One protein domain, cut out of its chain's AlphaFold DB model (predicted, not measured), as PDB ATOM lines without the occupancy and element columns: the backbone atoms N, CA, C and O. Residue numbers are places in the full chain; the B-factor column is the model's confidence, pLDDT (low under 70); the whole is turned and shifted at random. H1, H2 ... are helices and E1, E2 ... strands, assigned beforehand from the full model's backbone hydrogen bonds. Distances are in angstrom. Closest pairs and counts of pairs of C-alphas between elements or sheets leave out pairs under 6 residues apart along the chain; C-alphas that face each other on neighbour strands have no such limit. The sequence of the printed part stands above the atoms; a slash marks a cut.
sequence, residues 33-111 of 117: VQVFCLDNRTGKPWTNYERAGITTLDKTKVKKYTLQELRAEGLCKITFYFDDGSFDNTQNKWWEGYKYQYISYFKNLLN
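This is residues 33 to 111 of the 117 residues of an uncharacterized protein of Spiroplasma apis B31 (UniProt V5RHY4). Two narrow antiparallel ribbons, the pair E1 and E2 and the longer hairpin E3 and E4, run in roughly the same line with a space between them, and H2 runs lengthwise along one side, spanning from E3 and E4 to E1. The long link after E4 folds back beside that strand, while the short H1 sits at one end of the ribbon E1 and E2, far from the hairpin. The printed part has 79 residues, with two named helices and four named strands in the order E1, H1, E2, E3, E4, H2, in two antiparallel sheets, E1 - E2 and E3 - E4; the class is mixed, helices and strands. It is compact, with a radius of gyration of the C-alphas of 11.8 A and spans of 35 by 23 by 22 A.

E1, residues 33 to 36, begins at C-alpha 33 (224.397, 240.304, 202.481) and is 9.6 A long. H1, residues 49 to 52, measures 5.1 A, and E2, residues 53 to 58, measures 14.7 A. E3, residues 62 to 70, begins at C-alpha 62 (227.710, 237.857, 192.351) and is 23.9 A long. E4, residues 75 to 82, is 23.0 A long. H2, residues 99 to 110, is 15.6 A long and ends at C-alpha 110 (229.168, 244.096, 196.440).

E1 and E2 are antiparallel neighbours, with 156 degrees between their directions; N 33 and O 57, at 2.8 A, and N 35 and O 55, at 2.9 A, are within hydrogen-bond range. The closest C-alphas of E1 and H1 are those of Phe 36 and Ala 52, 5.1 A apart. E2 and E3 meet only through their link. E3 and E4 form a hairpin, antiparallel at 162 degrees; N 66 and O 79 are 2.9 A apart, and N 77 and O 68 2.8 A. Residues 75 to 76 of E4 pair with residues 95 to 96, and residues 80 to 81 of E4 with residues 87 to 88, both antiparallel. The closest C-alphas of E3 and H2 are those of Glu 69 and Lys 99, at 5.9 A; those of E1 and H2 are Val 33 and Leu 109, at 7.6 A. E1 and E3 are apart, as are E2 and H2. In H2 every O i to N i+4 pair is within hydrogen-bond range; H1 is too short for such a pair, and its one O i to N i+3 pair is not within range.

The two C-alphas farthest apart, those of Arg 41 and Asp 84, are 35.5 A apart. The printed part has no cut. The links E1 to H1, of 12 residues, and E4 to H2, of 16 residues, are long, and the other three are tight. The mean pLDDT of the printed part is 90.3; residue 47 and residues 49 to 52 are under 70.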
ATOM      1  N   VAL A  33     224.864 238.923 202.348       90.38
ATOM      2  CA  VAL A  33     224.397 240.304 202.481       90.38
ATOM      3  C   VAL A  33     222.910 240.377 202.199       90.38
ATOM      4  O   VAL A  33     222.394 239.704 201.305       90.38
ATOM      5  N   GLN A  34     222.226 241.214 202.969       91.31
ATOM      6  CA  GLN A  34     220.827 241.521 202.742       91.31
ATOM      7  C   GLN A  34     220.722 242.745 201.833       91.31
ATOM      8  O   GLN A  34     221.338 243.784 202.076       91.31
ATOM      9  N   VAL A  35     219.964 242.600 200.754       91.69
ATOM     10  CA  VAL A  35     219.674 243.672 199.807       91.69
ATOM     11  C   VAL A  35     218.360 244.313 200.215       91.69
ATOM     12  O   VAL A  35     217.393 243.606 200.504       91.69
ATOM     13  N   PHE A  36     218.320 245.644 200.220       92.56
ATOM     14  CA  PHE A  36     217.158 246.396 200.662       92.56
ATOM     15  C   PHE A  36     216.624 247.330 199.582       92.56
ATOM     16  O   PHE A  36     217.391 247.824 198.754       92.56
ATOM     17  N   CYS A  37     215.323 247.610 199.654       91.75
ATOM     18  CA  CYS A  37     214.707 248.746 198.977       91.75
ATOM     19  C   CYS A  37     215.346 250.048 199.459       91.75
ATOM     20  O   CYS A  37     215.700 250.169 200.639       91.75
ATOM     21  N   LEU A  38     215.431 251.037 198.574       92.56
ATOM     22  CA  LEU A  38     215.995 252.342 198.892       92.56
ATOM     23  C   LEU A  38     214.881 253.382 199.004       92.56
ATOM     24  O   LEU A  38     213.933 253.383 198.224       92.56
ATOM     25  N   ASP A  39     215.012 254.284 199.970       90.31
ATOM     26  CA  ASP A  39     214.191 255.488 200.034       90.31
ATOM     27  C   ASP A  39     214.573 256.399 198.858       90.31
ATOM     28  O   ASP A  39     215.722 256.836 198.736       90.31
ATOM     29  N   ASN A  40     213.604 256.724 198.002       88.25
ATOM     30  CA  ASN A  40     213.845 257.513 196.792       88.25
ATOM     31  C   ASN A  40     214.376 258.930 197.045       88.25
ATOM     32  O   ASN A  40     215.020 259.515 196.172       88.25
ATOM     33  N   ARG A  41     214.131 259.499 198.227       88.44
ATOM     34  CA  ARG A  41     214.549 260.854 198.604       88.44
ATOM     35  C   ARG A  41     215.967 260.871 199.158       88.44
ATOM     36  O   ARG A  41     216.697 261.828 198.922       88.44
ATOM     37  N   THR A  42     216.346 259.844 199.916       90.50
ATOM     38  CA  THR A  42     217.632 259.808 200.632       90.50
ATOM     39  C   THR A  42     218.658 258.858 200.020       90.50
ATOM     40  O   THR A  42     219.843 258.973 200.329       90.50
ATOM     41  N   GLY A  43     218.224 257.912 199.185       88.56
ATOM     42  CA  GLY A  43     219.044 256.825 198.646       88.56
ATOM     43  C   GLY A  43     219.506 255.815 199.697       88.56
ATOM     44  O   GLY A  43     220.360 254.979 199.405       88.56
ATOM     45  N   LYS A  44     218.991 255.897 200.931       90.62
ATOM     46  CA  LYS A  44     219.371 255.002 202.027       90.62
ATOM     47  C   LYS A  44     218.481 253.754 202.043       90.62
ATOM     48  O   LYS A  44     217.296 253.864 201.732       90.62
ATOM     49  N   PRO A  45     219.016 252.593 202.461       89.62
ATOM     50  CA  PRO A  45     218.216 251.405 202.730       89.62
ATOM     51  C   PRO A  45     217.082 251.683 203.718       89.62
ATOM     52  O   PRO A  45     217.306 252.296 204.767       89.62
ATOM     53  N   TRP A  46     215.883 251.184 203.422       84.62
ATOM     54  CA  TRP A  46     214.800 251.147 204.401       84.62
ATOM     55  C   TRP A  46     215.207 250.285 205.608       84.62
ATOM     56  O   TRP A  46     215.776 249.208 205.454       84.62
ATOM     57  N   THR A  47     214.914 250.740 206.826       69.62
ATOM     58  CA  THR A  47     215.305 250.039 208.067       69.62
ATOM     59  C   THR A  47     214.213 249.127 208.633       69.62
ATOM     60  O   THR A  47     214.469 248.374 209.571       69.62
ATOM     61  N   ASN A  48     212.995 249.173 208.086       71.38
ATOM     62  CA  ASN A  48     211.874 248.363 208.559       71.38
ATOM     63  C   ASN A  48     211.783 247.032 207.792       71.38
ATOM     64  O   ASN A  48     211.447 247.013 206.608       71.38
ATOM     65  N   TYR A  49     212.041 245.922 208.486       54.59
ATOM     66  CA  TYR A  49     212.130 244.563 207.935       54.59
ATOM     67  C   TYR A  49     210.900 244.134 207.111       54.59
ATOM     68  O   TYR A  49     211.047 243.401 206.137       54.59
ATOM     69  N   GLU A  50     209.703 244.629 207.445       57.31
ATOM     70  CA  GLU A  50     208.444 244.263 206.770       57.31
ATOM     71  C   GLU A  50     208.266 244.901 205.382       57.31
ATOM     72  O   GLU A  50     207.424 244.465 204.599       57.31
ATOM     73  N   ARG A  51     209.057 245.931 205.052       57.84
ATOM     74  CA  ARG A  51     209.033 246.613 203.742       57.84
ATOM     75  C   ARG A  51     210.393 246.674 203.047       57.84
ATOM     76  O   ARG A  51     210.457 247.096 201.896       57.84
ATOM     77  N   ALA A  52     211.467 246.284 203.732       64.44
ATOM     78  CA  ALA A  52     212.816 246.613 203.297       64.44
ATOM     79  C   ALA A  52     213.558 245.477 202.591       64.44
ATOM     80  O   ALA A  52     214.320 245.777 201.685       64.44
ATOM     81  N   GLY A  53     213.402 244.209 202.982       79.94
ATOM     82  CA  GLY A  53     214.243 243.123 202.458       79.94
ATOM     83  C   GLY A  53     213.835 242.663 201.053       79.94
ATOM     84  O   GLY A  53     212.764 242.089 200.886       79.94
ATOM     85  N   ILE A  54     214.707 242.861 200.060       89.62
ATOM     86  CA  ILE A  54     214.514 242.394 198.676       89.62
ATOM     87  C   ILE A  54     214.897 240.916 198.555       89.62
ATOM     88  O   ILE A  54     214.104 240.079 198.121       89.62
ATOM     89  N   THR A  55     216.140 240.610 198.929       91.62
ATOM     90  CA  THR A  55     216.738 239.273 198.859       91.62
ATOM     91  C   THR A  55     217.937 239.197 199.808       91.62
ATOM     92  O   THR A  55     218.439 240.222 200.279       91.62
ATOM     93  N   THR A  56     218.412 237.984 200.072       91.56
ATOM     94  CA  THR A  56     219.671 237.729 200.776       91.56
ATOM     95  C   THR A  56     220.541 236.875 199.872       91.56
ATOM     96  O   THR A  56     220.108 235.814 199.428       91.56
ATOM     97  N   LEU A  57     221.765 237.322 199.602       92.62
ATOM     98  CA  LEU A  57     222.652 236.674 198.638       92.62
ATOM     99  C   LEU A  57     224.082 236.553 199.160       92.62
ATOM    100  O   LEU A  57     224.496 237.297 200.046       92.62
ATOM    101  N   ASP A  58     224.838 235.610 198.604       93.75
ATOM    102  CA  ASP A  58     226.278 235.488 198.834       93.75
ATOM    103  C   ASP A  58     227.011 236.462 197.904       93.75
ATOM    104  O   ASP A  58     227.093 236.233 196.694       93.75
ATOM    105  N   LYS A  59     227.550 237.555 198.456       93.25
ATOM    106  CA  LYS A  59     228.186 238.615 197.657       93.25
ATOM    107  C   LYS A  59     229.397 238.127 196.867       93.25
ATOM    108  O   LYS A  59     229.738 238.734 195.861       93.25
ATOM    109  N   THR A  60     230.047 237.049 197.314       93.81
ATOM    110  CA  THR A  60     231.259 236.525 196.665       93.81
ATOM    111  C   THR A  60     230.965 235.765 195.381       93.81
ATOM    112  O   THR A  60     231.884 235.514 194.615       93.81
ATOM    113  N   LYS A  61     229.694 235.418 195.150       95.25
ATOM    114  CA  LYS A  61     229.232 234.715 193.950       95.25
ATOM    115  C   LYS A  61     228.597 235.642 192.926       95.25
ATOM    116  O   LYS A  61     228.255 235.178 191.842       95.25
ATOM    117  N   VAL A  62     228.340 236.907 193.275       95.88
ATOM    118  CA  VAL A  62     227.710 237.857 192.351       95.88
ATOM    119  C   VAL A  62     228.760 238.328 191.361       95.88
ATOM    120  O   VAL A  62     229.719 239.000 191.728       95.88
ATOM    121  N   LYS A  63     228.536 238.009 190.092       95.62
ATOM    122  CA  LYS A  63     229.428 238.370 188.994       95.62
ATOM    123  C   LYS A  63     229.109 239.746 188.427       95.62
ATOM    124  O   LYS A  63     230.002 240.539 188.147       95.62
ATOM    125  N   LYS A  64     227.820 240.007 188.205       95.94
ATOM    126  CA  LYS A  64     227.301 241.279 187.688       95.94
ATOM    127  C   LYS A  64     225.841 241.464 188.086       95.94
ATOM    128  O   LYS A  64     225.180 240.519 188.520       95.94
ATOM    129  N   TYR A  65     225.330 242.670 187.891       96.38
ATOM    130  CA  TYR A  65     223.921 242.992 188.081       96.38
ATOM    131  C   TYR A  65     223.422 243.905 186.961       96.38
ATOM    132  O   TYR A  65     224.200 244.654 186.373       96.38
ATOM    133  N   THR A  66     222.122 243.857 186.685       96.44
ATOM    134  CA  THR A  66     221.448 244.782 185.769       96.44
ATOM    135  C   THR A  66     220.347 245.544 186.494       96.44
ATOM    136  O   THR A  66     219.770 245.073 187.480       96.44
ATOM    137  N   LEU A  67     220.088 246.755 186.002       95.50
ATOM    138  CA  LEU A  67     219.098 247.680 186.533       95.50
ATOM    139  C   LEU A  67     218.241 248.202 185.385       95.50
ATOM    140  O   LEU A  67     218.762 248.811 184.452       95.50
ATOM    141  N   GLN A  68     216.933 248.006 185.489       94.75
ATOM    142  CA  GLN A  68     215.948 248.648 184.625       94.75
ATOM    143  C   GLN A  68     215.180 249.666 185.464       94.75
ATOM    144  O   GLN A  68     214.727 249.319 186.548       94.75
ATOM    145  N   GLU A  69     215.026 250.898 184.985       92.69
ATOM    146  CA  GLU A  69     214.423 251.994 185.753       92.69
ATOM    147  C   GLU A  69     213.086 252.445 185.154       92.69
ATOM    148  O   GLU A  69     212.989 252.702 183.954       92.69
ATOM    149  N   LEU A  70     212.073 252.618 186.007       92.56
ATOM    150  CA  LEU A  70     210.874 253.406 185.717       92.56
ATOM    151  C   LEU A  70     211.056 254.801 186.319       92.56
ATOM    152  O   LEU A  70     210.689 255.071 187.464       92.56
ATOM    153  N   ARG A  71     211.660 255.701 185.537       82.69
ATOM    154  CA  ARG A  71     212.180 256.989 186.028       82.69
ATOM    155  C   ARG A  71     211.120 257.892 186.664       82.69
ATOM    156  O   ARG A  71     211.424 258.586 187.628       82.69
ATOM    157  N   ALA A  72     209.892 257.882 186.146       86.56
ATOM    158  CA  ALA A  72     208.794 258.694 186.680       86.56
ATOM    159  C   ALA A  72     208.346 258.249 188.084       86.56
ATOM    160  O   ALA A  72     207.831 259.061 188.846       86.56
ATOM    161  N   GLU A  73     208.568 256.980 188.426       87.56
ATOM    162  CA  GLU A  73     208.085 256.362 189.665       87.56
ATOM    163  C   GLU A  73     209.208 256.153 190.692       87.56
ATOM    164  O   GLU A  73     208.937 255.842 191.849       87.56
ATOM    165  N   GLY A  74     210.471 256.337 190.287       91.94
ATOM    166  CA  GLY A  74     211.626 256.051 191.140       91.94
ATOM    167  C   GLY A  74     211.686 254.580 191.532       91.94
ATOM    168  O   GLY A  74     211.910 254.244 192.692       91.94
ATOM    169  N   LEU A  75     211.413 253.698 190.574       93.81
ATOM    170  CA  LEU A  75     211.451 252.261 190.790       93.81
ATOM    171  C   LEU A  75     212.510 251.614 189.903       93.81
ATOM    172  O   LEU A  75     212.669 251.989 188.739       93.81
ATOM    173  N   CYS A  76     213.169 250.584 190.427       94.50
ATOM    174  CA  CYS A  76     214.102 249.750 189.687       94.50
ATOM    175  C   CYS A  76     213.726 248.275 189.746       94.50
ATOM    176  O   CYS A  76     213.361 247.733 190.788       94.50
ATOM    177  N   LYS A  77     213.891 247.600 188.614       94.88
ATOM    178  CA  LYS A  77     213.945 246.146 188.538       94.88
ATOM    179  C   LYS A  77     215.406 245.718 188.579       94.88
ATOM    180  O   LYS A  77     216.231 246.268 187.849       94.88
ATOM    181  N   ILE A  78     215.709 244.747 189.433       95.62
ATOM    182  CA  ILE A  78     217.076 244.342 189.767       95.62
ATOM    183  C   ILE A  78     217.247 242.873 189.402       95.62
ATOM    184  O   ILE A  78     216.436 242.037 189.804       95.62
ATOM    185  N   THR A  79     218.308 242.558 188.661       96.62
ATOM    186  CA  THR A  79     218.706 241.169 188.402       96.62
ATOM    187  C   THR A  79     220.170 240.973 188.759       96.62
ATOM    188  O   THR A  79     221.026 241.712 188.277       96.62
ATOM    189  N   PHE A  80     220.461 239.971 189.586       97.06
ATOM    190  CA  PHE A  80     221.811 239.523 189.910       97.06
ATOM    191  C   PHE A  80     222.166 238.295 189.076       97.06
ATOM    192  O   PHE A  80     221.351 237.387 188.939       97.06
ATOM    193  N   TYR A  81     223.388 238.257 188.554       96.56
ATOM    194  CA  TYR A  81     223.942 237.119 187.825       96.56
ATOM    195  C   TYR A  81     225.109 236.550 188.619       96.56
ATOM    196  O   TYR A  81     226.007 237.299 189.020       96.56
ATOM    197  N   PHE A  82     225.103 235.239 188.828       96.69
ATOM    198  CA  PHE A  82     226.087 234.553 189.654       96.69
ATOM    199  C   PHE A  82     227.153 233.840 188.814       96.69
ATOM    200  O   PHE A  82     226.970 233.586 187.621       96.69
ATOM    201  N   ASP A  83     228.284 233.516 189.437       95.88
ATOM    202  CA  ASP A  83     229.411 232.842 188.778       95.88
ATOM    203  C   ASP A  83     229.072 231.446 188.240       95.88
ATOM    204  O   ASP A  83     229.654 231.011 187.248       95.88
ATOM    205  N   ASP A  84     228.106 230.761 188.853       94.00
ATOM    206  CA  ASP A  84     227.614 229.452 188.405       94.00
ATOM    207  C   ASP A  84     226.648 229.535 187.205       94.00
ATOM    208  O   ASP A  84     226.152 228.513 186.731       94.00
ATOM    209  N   GLY A  85     226.390 230.745 186.697       95.75
ATOM    210  CA  GLY A  85     225.485 231.005 185.581       95.75
ATOM    211  C   GLY A  85     224.011 231.126 185.976       95.75
ATOM    212  O   GLY A  85     223.184 231.427 185.113       95.75
ATOM    213  N   SER A  86     223.666 230.933 187.251       96.94
ATOM    214  CA  SER A  86     222.320 231.207 187.754       96.94
ATOM    215  C   SER A  86     222.055 232.713 187.876       96.94
ATOM    216  O   SER A  86     222.965 233.547 187.794       96.94
ATOM    217  N   PHE A  87     220.787 233.082 188.066       96.25
ATOM    218  CA  PHE A  87     220.387 234.468 188.287       96.25
ATOM    219  C   PHE A  87     219.266 234.583 189.326       96.25
ATOM    220  O   PHE A  87     218.451 233.674 189.481       96.25
ATOM    221  N   ASP A  88     219.204 235.733 189.994       95.19
ATOM    222  CA  ASP A  88     218.094 236.154 190.855       95.19
ATOM    223  C   ASP A  88     217.518 237.458 190.287       95.19
ATOM    224  O   ASP A  88     218.165 238.502 190.324       95.19
ATOM    225  N   ASN A  89     216.300 237.405 189.739       90.12
ATOM    226  CA  ASN A  89     215.578 238.573 189.206       90.12
ATOM    227  C   ASN A  89     214.760 239.323 190.279       90.12
ATOM    228  O   ASN A  89     213.823 240.061 189.961       90.12
ATOM    229  N   THR A  90     215.072 239.042 191.547       78.12
ATOM    230  CA  THR A  90     214.504 239.547 192.799       78.12
ATOM    231  C   THR A  90     212.984 239.620 192.819       78.12
ATOM    232  O   THR A  90     212.369 240.644 193.108       78.12
ATOM    233  N   GLN A  91     212.373 238.460 192.570       84.88
ATOM    234  CA  GLN A  91     210.924 238.212 192.571       84.88
ATOM    235  C   GLN A  91     210.170 238.772 191.361       84.88
ATOM    236  O   GLN A  91     208.938 238.769 191.370       84.88
ATOM    237  N   ASN A  92     210.872 239.227 190.317       89.38
ATOM    238  CA  ASN A  92     210.260 239.822 189.129       89.38
ATOM    239  C   ASN A  92     209.348 241.024 189.472       89.38
ATOM    240  O   ASN A  92     208.264 241.180 188.906       89.38
ATOM    241  N   LYS A  93     209.789 241.862 190.417       90.19
ATOM    242  CA  LYS A  93     209.074 243.047 190.915       90.19
ATOM    243  C   LYS A  93     209.890 244.324 190.712       90.19
ATOM    244  O   LYS A  93     211.091 244.279 190.455       90.19
ATOM    245  N   TRP A  94     209.201 245.453 190.832       93.00
ATOM    246  CA  TRP A  94     209.795 246.783 190.886       93.00
ATOM    247  C   TRP A  94     210.015 247.178 192.343       93.00
ATOM    248  O   TRP A  94     209.103 247.056 193.160       93.00
ATOM    249  N   TRP A  95     211.217 247.645 192.653       93.06
ATOM    250  CA  TRP A  95     211.627 248.041 193.991       93.06
ATOM    251  C   TRP A  95     211.868 249.538 194.049       93.06
ATOM    252  O   TRP A  95     212.381 250.121 193.096       93.06
ATOM    253  N   GLU A  96     211.513 250.155 195.171       93.25
ATOM    254  CA  GLU A  96     211.782 251.573 195.390       93.25
ATOM    255  C   GLU A  96     213.291 251.843 195.349       93.25
ATOM    256  O   GLU A  96     214.078 251.082 195.920       93.25
ATOM    257  N   GLY A  97     213.688 252.888 194.632       93.44
ATOM    258  CA  GLY A  97     215.066 253.319 194.451       93.44
ATOM    259  C   GLY A  97     215.350 253.653 192.989       93.44
ATOM    260  O   GLY A  97     215.073 252.865 192.081       93.44
ATOM    261  N   TYR A  98     215.960 254.811 192.755       95.31
ATOM    262  CA  TYR A  98     216.439 255.198 191.429       95.31
ATOM    263  C   TYR A  98     217.679 254.396 191.015       95.31
ATOM    264  O   TYR A  98     218.469 253.952 191.858       95.31
ATOM    265  N   LYS A  99     217.923 254.292 189.702       95.50
ATOM    266  CA  LYS A  99     219.059 253.541 189.133       95.50
ATOM    267  C   LYS A  99     220.383 254.004 189.732       95.50
ATOM    268  O   LYS A  99     221.174 253.187 190.192       95.50
ATOM    269  N   TYR A 100     220.603 255.319 189.796       94.81
ATOM    270  CA  TYR A 100     221.844 255.894 190.326       94.81
ATOM    271  C   TYR A 100     222.067 255.583 191.818       94.81
ATOM    272  O   TYR A 100     223.212 255.432 192.247       94.81
ATOM    273  N   GLN A 101     220.990 255.447 192.603       95.75
ATOM    274  CA  GLN A 101     221.071 255.092 194.023       95.75
ATOM    275  C   GLN A 101     221.491 253.631 194.174       95.75
ATOM    276  O   GLN A 101     222.418 253.340 194.928       95.75
ATOM    277  N   TYR A 102     220.886 252.730 193.394       95.75
ATOM    278  CA  TYR A 102     221.271 251.319 193.379       95.75
ATOM    279  C   TYR A 102     222.701 251.095 192.888       95.75
ATOM    280  O   TYR A 102     223.404 250.271 193.466       95.75
ATOM    281  N   ILE A 103     223.174 251.854 191.893       96.44
ATOM    282  CA  ILE A 103     224.578 251.797 191.448       96.44
ATOM    283  C   ILE A 103     225.524 252.104 192.617       96.44
ATOM    284  O   ILE A 103     226.442 251.333 192.896       96.44
ATOM    285  N   SER A 104     225.284 253.204 193.339       95.69
ATOM    286  CA  SER A 104     226.106 253.572 194.499       95.69
ATOM    287  C   SER A 104     225.998 252.542 195.630       95.69
ATOM    288  O   SER A 104     227.006 252.144 196.220       95.69
ATOM    289  N   TYR A 105     224.784 252.059 195.903       95.19
ATOM    290  CA  TYR A 105     224.529 251.061 196.935       95.19
ATOM    291  C   TYR A 105     225.255 249.740 196.649       95.19
ATOM    292  O   TYR A 105     225.955 249.224 197.520       95.19
ATOM    293  N   PHE A 106     225.168 249.220 195.424       95.81
ATOM    294  CA  PHE A 106     225.815 247.966 195.036       95.81
ATOM    295  C   PHE A 106     227.325 248.084 194.879       95.81
ATOM    296  O   PHE A 106     228.026 247.120 195.197       95.81
ATOM    297  N   LYS A 107     227.852 249.258 194.518       95.31
ATOM    298  CA  LYS A 107     229.296 249.497 194.595       95.31
ATOM    299  C   LYS A 107     229.813 249.314 196.022       95.31
ATOM    300  O   LYS A 107     230.824 248.653 196.217       95.31
ATOM    301  N   ASN A 108     229.098 249.822 197.024       93.06
ATOM    302  CA  ASN A 108     229.498 249.670 198.426       93.06
ATOM    303  C   ASN A 108     229.247 248.255 198.969       93.06
ATOM    304  O   ASN A 108     230.075 247.714 199.699       93.06
ATOM    305  N   LEU A 109     228.104 247.650 198.628       92.69
ATOM    306  CA  LEU A 109     227.685 246.358 199.176       92.69
ATOM    307  C   LEU A 109     228.444 245.173 198.558       92.69
ATOM    308  O   LEU A 109     228.832 244.244 199.268       92.69
ATOM    309  N   LEU A 110     228.630 245.203 197.235       93.88
ATOM    310  CA  LEU A 110     229.168 244.096 196.440       93.88
ATOM    311  C   LEU A 110     230.585 244.365 195.924       93.88
ATOM    312  O   LEU A 110     231.234 243.439 195.451       93.88
ATOM    313  N   ASN A 111     231.075 245.606 196.014       94.06
ATOM    314  CA  ASN A 111     232.331 246.032 195.391       94.06
ATOM    315  C   ASN A 111     232.362 245.805 193.865       94.06
ATOM    316  O   ASN A 111     233.413 245.537 193.288       94.06
TER     317      ASN A 111